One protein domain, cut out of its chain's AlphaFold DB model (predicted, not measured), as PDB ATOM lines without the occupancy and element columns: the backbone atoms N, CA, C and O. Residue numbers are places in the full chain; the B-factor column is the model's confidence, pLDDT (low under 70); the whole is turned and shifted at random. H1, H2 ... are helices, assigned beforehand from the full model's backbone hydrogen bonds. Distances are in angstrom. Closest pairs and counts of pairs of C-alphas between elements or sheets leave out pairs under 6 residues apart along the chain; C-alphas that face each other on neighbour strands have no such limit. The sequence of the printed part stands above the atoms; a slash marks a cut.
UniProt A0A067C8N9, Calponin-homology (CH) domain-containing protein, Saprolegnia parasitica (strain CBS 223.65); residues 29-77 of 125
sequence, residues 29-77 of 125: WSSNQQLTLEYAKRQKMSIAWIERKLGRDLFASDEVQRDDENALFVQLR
ATOM      1  N   TRP A  29     -45.183  46.041 -58.739       58.19
ATOM      2  CA  TRP A  29     -45.566  45.824 -57.344       58.19
ATOM      3  C   TRP A  29     -45.840  44.347 -57.040       58.19
ATOM      4  O   TRP A  29     -45.292  43.814 -56.082       58.19
ATOM      5  N   SER A  30     -46.601  43.661 -57.897       68.94
ATOM      6  CA  SER A  30     -46.869  42.220 -57.802       68.94
ATOM      7  C   SER A  30     -45.581  41.402 -57.890       68.94
ATOM      8  O   SER A  30     -45.392  40.461 -57.125       68.94
ATOM      9  N   SER A  31     -44.669  41.775 -58.793       75.31
ATOM     10  CA  SER A  31     -43.362  41.125 -58.915       75.31
ATOM     11  C   SER A  31     -42.505  41.334 -57.667       75.31
ATOM     12  O   SER A  31     -41.827  40.401 -57.242       75.31
ATOM     13  N   ASN A  32     -42.525  42.532 -57.076       84.38
ATOM     14  CA  ASN A  32     -41.752  42.827 -55.872       84.38
ATOM     15  C   ASN A  32     -42.333  42.098 -54.651       84.38
ATOM     16  O   ASN A  32     -41.599  41.504 -53.871       84.38
ATOM     17  N   GLN A  33     -43.662  42.048 -54.541       84.62
ATOM     18  CA  GLN A  33     -44.357  41.291 -53.503       84.62
ATOM     19  C   GLN A  33     -44.058  39.789 -53.602       84.62
ATOM     20  O   GLN A  33     -43.767  39.147 -52.593       84.62
ATOM     21  N   GLN A  34     -44.082  39.222 -54.810       88.25
ATOM     22  CA  GLN A  34     -43.732  37.819 -55.027       88.25
ATOM     23  C   GLN A  34     -42.267  37.537 -54.669       88.25
ATOM     24  O   GLN A  34     -41.977  36.502 -54.068       88.25
ATOM     25  N   LEU A  35     -41.352  38.461 -54.986       89.56
ATOM     26  CA  LEU A  35     -39.944  38.354 -54.612       89.56
ATOM     27  C   LEU A  35     -39.764  38.337 -53.089       89.56
ATOM     28  O   LEU A  35     -39.050  37.474 -52.581       89.56
ATOM     29  N   THR A  36     -40.444  39.228 -52.361       88.69
ATOM     30  CA  THR A  36     -40.410  39.263 -50.890       88.69
ATOM     31  C   THR A  36     -40.924  37.958 -50.283       88.69
ATOM     32  O   THR A  36     -40.287  37.399 -49.389       88.69
ATOM     33  N   LEU A  37     -42.040  37.425 -50.793       89.12
ATOM     34  CA  LEU A  37     -42.607  36.159 -50.316       89.12
ATOM     35  C   LEU A  37     -41.661  34.975 -50.552       89.12
ATOM     36  O   LEU A  37     -41.448  34.155 -49.655       89.12
ATOM     37  N   GLU A  38     -41.064  34.887 -51.741       91.56
ATOM     38  CA  GLU A  38     -40.096  33.837 -52.064       91.56
ATOM     39  C   GLU A  38     -38.811  33.964 -51.241       91.56
ATOM     40  O   GLU A  38     -38.289  32.954 -50.764       91.56
ATOM     41  N   TYR A  39     -38.321  35.186 -51.015       90.44
ATOM     42  CA  TYR A  39     -37.168  35.432 -50.153       90.44
ATOM     43  C   TYR A  39     -37.436  34.955 -48.720       90.44
ATOM     44  O   TYR A  39     -36.678  34.136 -48.199       90.44
ATOM     45  N   ALA A  40     -38.563  35.359 -48.124       88.56
ATOM     46  CA  ALA A  40     -38.951  34.945 -46.776       88.56
ATOM     47  C   ALA A  40     -39.106  33.418 -46.658       88.56
ATOM     48  O   ALA A  40     -38.641  32.798 -45.697       88.56
ATOM     49  N   LYS A  41     -39.709  32.775 -47.665       91.50
ATOM     50  CA  LYS A  41     -39.831  31.312 -47.726       91.50
ATOM     51  C   LYS A  41     -38.461  30.632 -47.755       91.50
ATOM     52  O   LYS A  41     -38.219  29.710 -46.976       91.50
ATOM     53  N   ARG A  42     -37.554  31.088 -48.623       93.06
ATOM     54  CA  ARG A  42     -36.194  30.537 -48.732       93.06
ATOM     55  C   ARG A  42     -35.392  30.762 -47.461       93.06
ATOM     56  O   ARG A  42     -34.675  29.862 -47.044       93.06
ATOM     57  N   GLN A  43     -35.560  31.907 -46.810       91.25
ATOM     58  CA  GLN A  43     -34.929  32.199 -45.530       91.25
ATOM     59  C   GLN A  43     -35.330  31.179 -44.458       91.25
ATOM     60  O   GLN A  43     -34.454  30.592 -43.824       91.25
ATOM     61  N   LYS A  44     -36.630  30.878 -44.322       91.25
ATOM     62  CA  LYS A  44     -37.123  29.841 -43.396       91.25
ATOM     63  C   LYS A  44     -36.561  28.456 -43.725       91.25
ATOM     64  O   LYS A  44     -36.157  27.725 -42.824       91.25
ATOM     65  N   MET A  45     -36.493  28.104 -45.011       94.12
ATOM     66  CA  MET A  45     -35.904  26.834 -45.451       94.12
ATOM     67  C   MET A  45     -34.411  26.735 -45.115       94.12
ATOM     68  O   MET A  45     -33.966  25.694 -44.632       94.12
ATOM     69  N   SER A  46     -33.648  27.807 -45.339       93.94
ATOM     70  CA  SER A  46     -32.220  27.868 -45.022       93.94
ATOM     71  C   SER A  46     -31.970  27.732 -43.524       93.94
ATOM     72  O   SER A  46     -31.122  26.938 -43.136       93.94
ATOM     73  N   ILE A  47     -32.740  28.433 -42.685       93.00
ATOM     74  CA  ILE A  47     -32.665  28.311 -41.221       93.00
ATOM     75  C   ILE A  47     -32.858  26.851 -40.799       93.00
ATOM     76  O   ILE A  47     -31.971  26.270 -40.178       93.00
ATOM     77  N   ALA A  48     -33.968  26.232 -41.214       93.25
ATOM     78  CA  ALA A  48     -34.284  24.855 -40.841       93.25
ATOM     79  C   ALA A  48     -33.227  23.853 -41.338       93.25
ATOM     80  O   ALA A  48     -32.957  22.837 -40.696       93.25
ATOM     81  N   TRP A  49     -32.627  24.116 -42.503       95.62
ATOM     82  CA  TRP A  49     -31.547  23.292 -43.031       95.62
ATOM     83  C   TRP A  49     -30.254  23.448 -42.221       95.62
ATOM     84  O   TRP A  49     -29.640  22.433 -41.891       95.62
ATOM     85  N   ILE A  50     -29.867  24.675 -41.854       95.56
ATOM     86  CA  ILE A  50     -28.681  24.929 -41.025       95.56
ATOM     87  C   ILE A  50     -28.852  24.279 -39.647       95.56
ATOM     88  O   ILE A  50     -27.965  23.550 -39.213       95.56
ATOM     89  N   GLU A  51     -29.996  24.469 -38.987       94.81
ATOM     90  CA  GLU A  51     -30.289  23.869 -37.674       94.81
ATOM     91  C   GLU A  51     -30.205  22.343 -37.721       94.81
ATOM     92  O   GLU A  51     -29.581  21.718 -36.866       94.81
ATOM     93  N   ARG A  52     -30.755  21.727 -38.777       96.00
ATOM     94  CA  ARG A  52     -30.656  20.278 -38.988       96.00
ATOM     95  C   ARG A  52     -29.211  19.816 -39.160       96.00
ATOM     96  O   ARG A  52     -28.873  18.728 -38.704       96.00
ATOM     97  N   LYS A  53     -28.378  20.591 -39.857       95.62
ATOM     98  CA  LYS A  53     -26.967  20.243 -40.072       95.62
ATOM     99  C   LYS A  53     -26.135  20.419 -38.810       95.62
ATOM    100  O   LYS A  53     -25.332  19.548 -38.514       95.62
ATOM    101  N   LEU A  54     -26.352  21.495 -38.061       93.94
ATOM    102  CA  LEU A  54     -25.610  21.780 -36.833       93.94
ATOM    103  C   LEU A  54     -26.149  21.031 -35.606       93.94
ATOM    104  O   LEU A  54     -25.464  20.967 -34.591       93.94
ATOM    105  N   GLY A  55     -27.364  20.480 -35.674       92.94
ATOM    106  CA  GLY A  55     -27.994  19.765 -34.563       92.94
ATOM    107  C   GLY A  55     -28.366  20.664 -33.379       92.94
ATOM    108  O   GLY A  55     -28.491  20.170 -32.262       92.94
ATOM    109  N   ARG A  56     -28.523  21.976 -33.600       92.31
ATOM    110  CA  ARG A  56     -28.878  22.964 -32.568       92.31
ATOM    111  C   ARG A  56     -29.834  24.018 -33.110       92.31
ATOM    112  O   ARG A  56     -29.830  24.286 -34.310       92.31
ATOM    113  N   ASP A  57     -30.598  24.638 -32.216       90.12
ATOM    114  CA  ASP A  57     -31.405  25.813 -32.554       90.12
ATOM    115  C   ASP A  57     -30.486  27.036 -32.754       90.12
ATOM    116  O   ASP A  57     -29.608  27.312 -31.927       90.12
ATOM    117  N   LEU A  58     -30.654  27.748 -33.873       87.50
ATOM    118  CA  LEU A  58     -29.914  28.980 -34.167       87.50
ATOM    119  C   LEU A  58     -30.409  30.164 -33.325       87.50
ATOM    120  O   LEU A  58     -29.643  31.090 -33.071       87.50
ATOM    121  N   PHE A  59     -31.663  30.124 -32.879       86.75
ATOM    122  CA  PHE A  59     -32.350  31.196 -32.160       86.75
ATOM    123  C   PHE A  59     -32.594  30.834 -30.691       86.75
ATOM    124  O   PHE A  59     -33.548  31.296 -30.082       86.75
ATOM    125  N   ALA A  60     -31.715  30.016 -30.101       80.06
ATOM    126  CA  ALA A  60     -31.798  29.648 -28.685       80.06
ATOM    127  C   ALA A  60     -31.619  30.842 -27.720       80.06
ATOM    128  O   ALA A  60     -31.920  30.716 -26.537       80.06
ATOM    129  N   SER A  61     -31.089  31.970 -28.205       75.81
ATOM    130  CA  SER A  61     -30.947  33.216 -27.448       75.81
ATOM    131  C   SER A  61     -32.047  34.201 -27.838       75.81
ATOM    132  O   SER A  61     -32.287  34.406 -29.028       75.81
ATOM    133  N   ASP A  62     -32.646  34.866 -26.849       67.06
ATOM    134  CA  ASP A  62     -33.734  35.842 -27.025       67.06
ATOM    135  C   ASP A  62     -33.315  37.140 -27.747       67.06
ATOM    136  O   ASP A  62     -34.136  38.028 -27.970       67.06
ATOM    137  N   GLU A  63     -32.040  37.284 -28.129       71.81
ATOM    138  CA  GLU A  63     -31.528  38.486 -28.800       71.81
ATOM    139  C   GLU A  63     -32.132  38.718 -30.195       71.81
ATOM    140  O   GLU A  63     -32.180  39.860 -30.653       71.81
ATOM    141  N   VAL A  64     -32.573  37.661 -30.891       78.19
ATOM    142  CA  VAL A  64     -33.110  37.748 -32.260       78.19
ATOM    143  C   VAL A  64     -34.291  36.800 -32.421       78.19
ATOM    144  O   VAL A  64     -34.169  35.599 -32.193       78.19
ATOM    145  N   GLN A  65     -35.425  37.321 -32.888       81.38
ATOM    146  CA  GLN A  65     -36.603  36.506 -33.170       81.38
ATOM    147  C   GLN A  65     -36.494  35.829 -34.541       81.38
ATOM    148  O   GLN A  65     -36.068  36.435 -35.522       81.38
ATOM    149  N   ARG A  66     -36.937  34.568 -34.626       78.69
ATOM    150  CA  ARG A  66     -36.920  33.768 -35.867       78.69
ATOM    151  C   ARG A  66     -37.760  34.386 -36.996       78.69
ATOM    152  O   ARG A  66     -37.447  34.166 -38.165       78.69
ATOM    153  N   ASP A  67     -38.808  35.132 -36.650       77.44
ATOM    154  CA  ASP A  67     -39.721  35.770 -37.606       77.44
ATOM    155  C   ASP A  67     -39.281  37.177 -38.050       77.44
ATOM    156  O   ASP A  67     -39.974  37.801 -38.851       77.44
ATOM    157  N   ASP A  68     -38.128  37.671 -37.582       83.38
ATOM    158  CA  ASP A  68     -37.539  38.910 -38.097       83.38
ATOM    159  C   ASP A  68     -37.131  38.729 -39.574       83.38
ATOM    160  O   ASP A  68     -36.523  37.721 -39.960       83.38
ATOM    161  N   GLU A  69     -37.429  39.723 -40.412       79.44
ATOM    162  CA  GLU A  69     -37.032  39.754 -41.823       79.44
ATOM    163  C   GLU A  69     -35.518  39.555 -41.995       79.44
ATOM    164  O   GLU A  69     -35.078  38.903 -42.941       79.44
ATOM    165  N   ASN A  70     -34.709  40.016 -41.040       84.00
ATOM    166  CA  ASN A  70     -33.252  39.908 -41.076       84.00
ATOM    167  C   ASN A  70     -32.684  38.808 -40.170       84.00
ATOM    168  O   ASN A  70     -31.464  38.716 -40.022       84.00
ATOM    169  N   ALA A  71     -33.526  37.939 -39.601       86.38
ATOM    170  CA  ALA A  71     -33.123  36.904 -38.647       86.38
ATOM    171  C   ALA A  71     -31.922  36.072 -39.132       86.38
ATOM    172  O   ALA A  71     -30.925  35.917 -38.426       86.38
ATOM    173  N   LEU A  72     -31.976  35.584 -40.377       90.06
ATOM    174  CA  LEU A  72     -30.897  34.780 -40.953       90.06
ATOM    175  C   LEU A  72     -29.626  35.606 -41.165       90.06
ATOM    176  O   LEU A  72     -28.530  35.126 -40.889       90.06
ATOM    177  N   PHE A  73     -29.759  36.852 -41.624       90.56
ATOM    178  CA  PHE A  73     -28.613  37.740 -41.800       90.56
ATOM    179  C   PHE A  73     -27.893  37.972 -40.470       90.56
ATOM    180  O   PHE A  73     -26.673  37.828 -40.409       90.56
ATOM    181  N   VAL A  74     -28.629  38.258 -39.395       89.31
ATOM    182  CA  VAL A  74     -28.032  38.506 -38.077       89.31
ATOM    183  C   VAL A  74     -27.286  37.276 -37.555       89.31
ATOM    184  O   VAL A  74     -26.205  37.429 -36.989       89.31
ATOM    185  N   GLN A  75     -27.796  36.070 -37.808       90.88
ATOM    186  CA  GLN A  75     -27.118  34.828 -37.425       90.88
ATOM    187  C   GLN A  75     -25.859  34.543 -38.261       90.88
ATOM    188  O   GLN A  75     -24.872  34.015 -37.748       90.88
ATOM    189  N   LEU A  76     -25.861  34.903 -39.549       93.25
ATOM    190  CA  LEU A  76     -24.742  34.633 -40.457       93.25
ATOM    191  C   LEU A  76     -23.670  35.730 -40.468       93.25
ATOM    192  O   LEU A  76     -22.527  35.444 -40.829       93.25
ATOM    193  N   ARG A  77     -23.999  36.966 -40.063       92.12
ATOM    194  CA  ARG A  77     -23.100  38.131 -40.185       92.12
ATOM    195  C   ARG A  77     -21.772  37.957 -39.456       92.12
ATOM    196  O   ARG A  77     -20.773  38.523 -39.878       92.12
TER     197      ARG A  77
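This is residues 29 to 77 of the 125 residues of the protein "Calponin-homology (CH) domain-containing protein" of Saprolegnia parasitica (strain CBS 223.65) (UniProt A0A067C8N9). One long helix, H1, makes the longest axis; after it the chain folds back through a long loop, residues 55 to 70, to a short helix, H2, near H1's middle. Residues 29 to 35 of H1 stick out free. The printed part has 49 residues, with two named helices, H1 then H2, and no named strand; its class is all helix. It is elongated, 37 by 22 by 16 A, and only just loose, close to compact, with a radius of gyration of the C-alphas of 12.1 A.

H1, residues 29 to 54, and H2, residues 71 to 76, are close but not clearly touching; their closest C-alphas, of Gln 43 and Leu 72, are 6.6 A apart. They run the same way at a steep tilt of 52 degrees. In both, every O i to N i+4 pair is within hydrogen-bond range.

H1 runs 37.4 A from C-alpha 29 at (-45.566, 45.824, -57.344). H2, 8.9 A long, ends at C-alpha 76 at (-24.742, 34.633, -40.457).

The C-alphas farthest apart, of Trp 29 and Gly 55, are 38.8 A apart. The link from H1 to H2 is long. The printed part has no cut. Residues 29, 30 and 62 have pLDDT under 70.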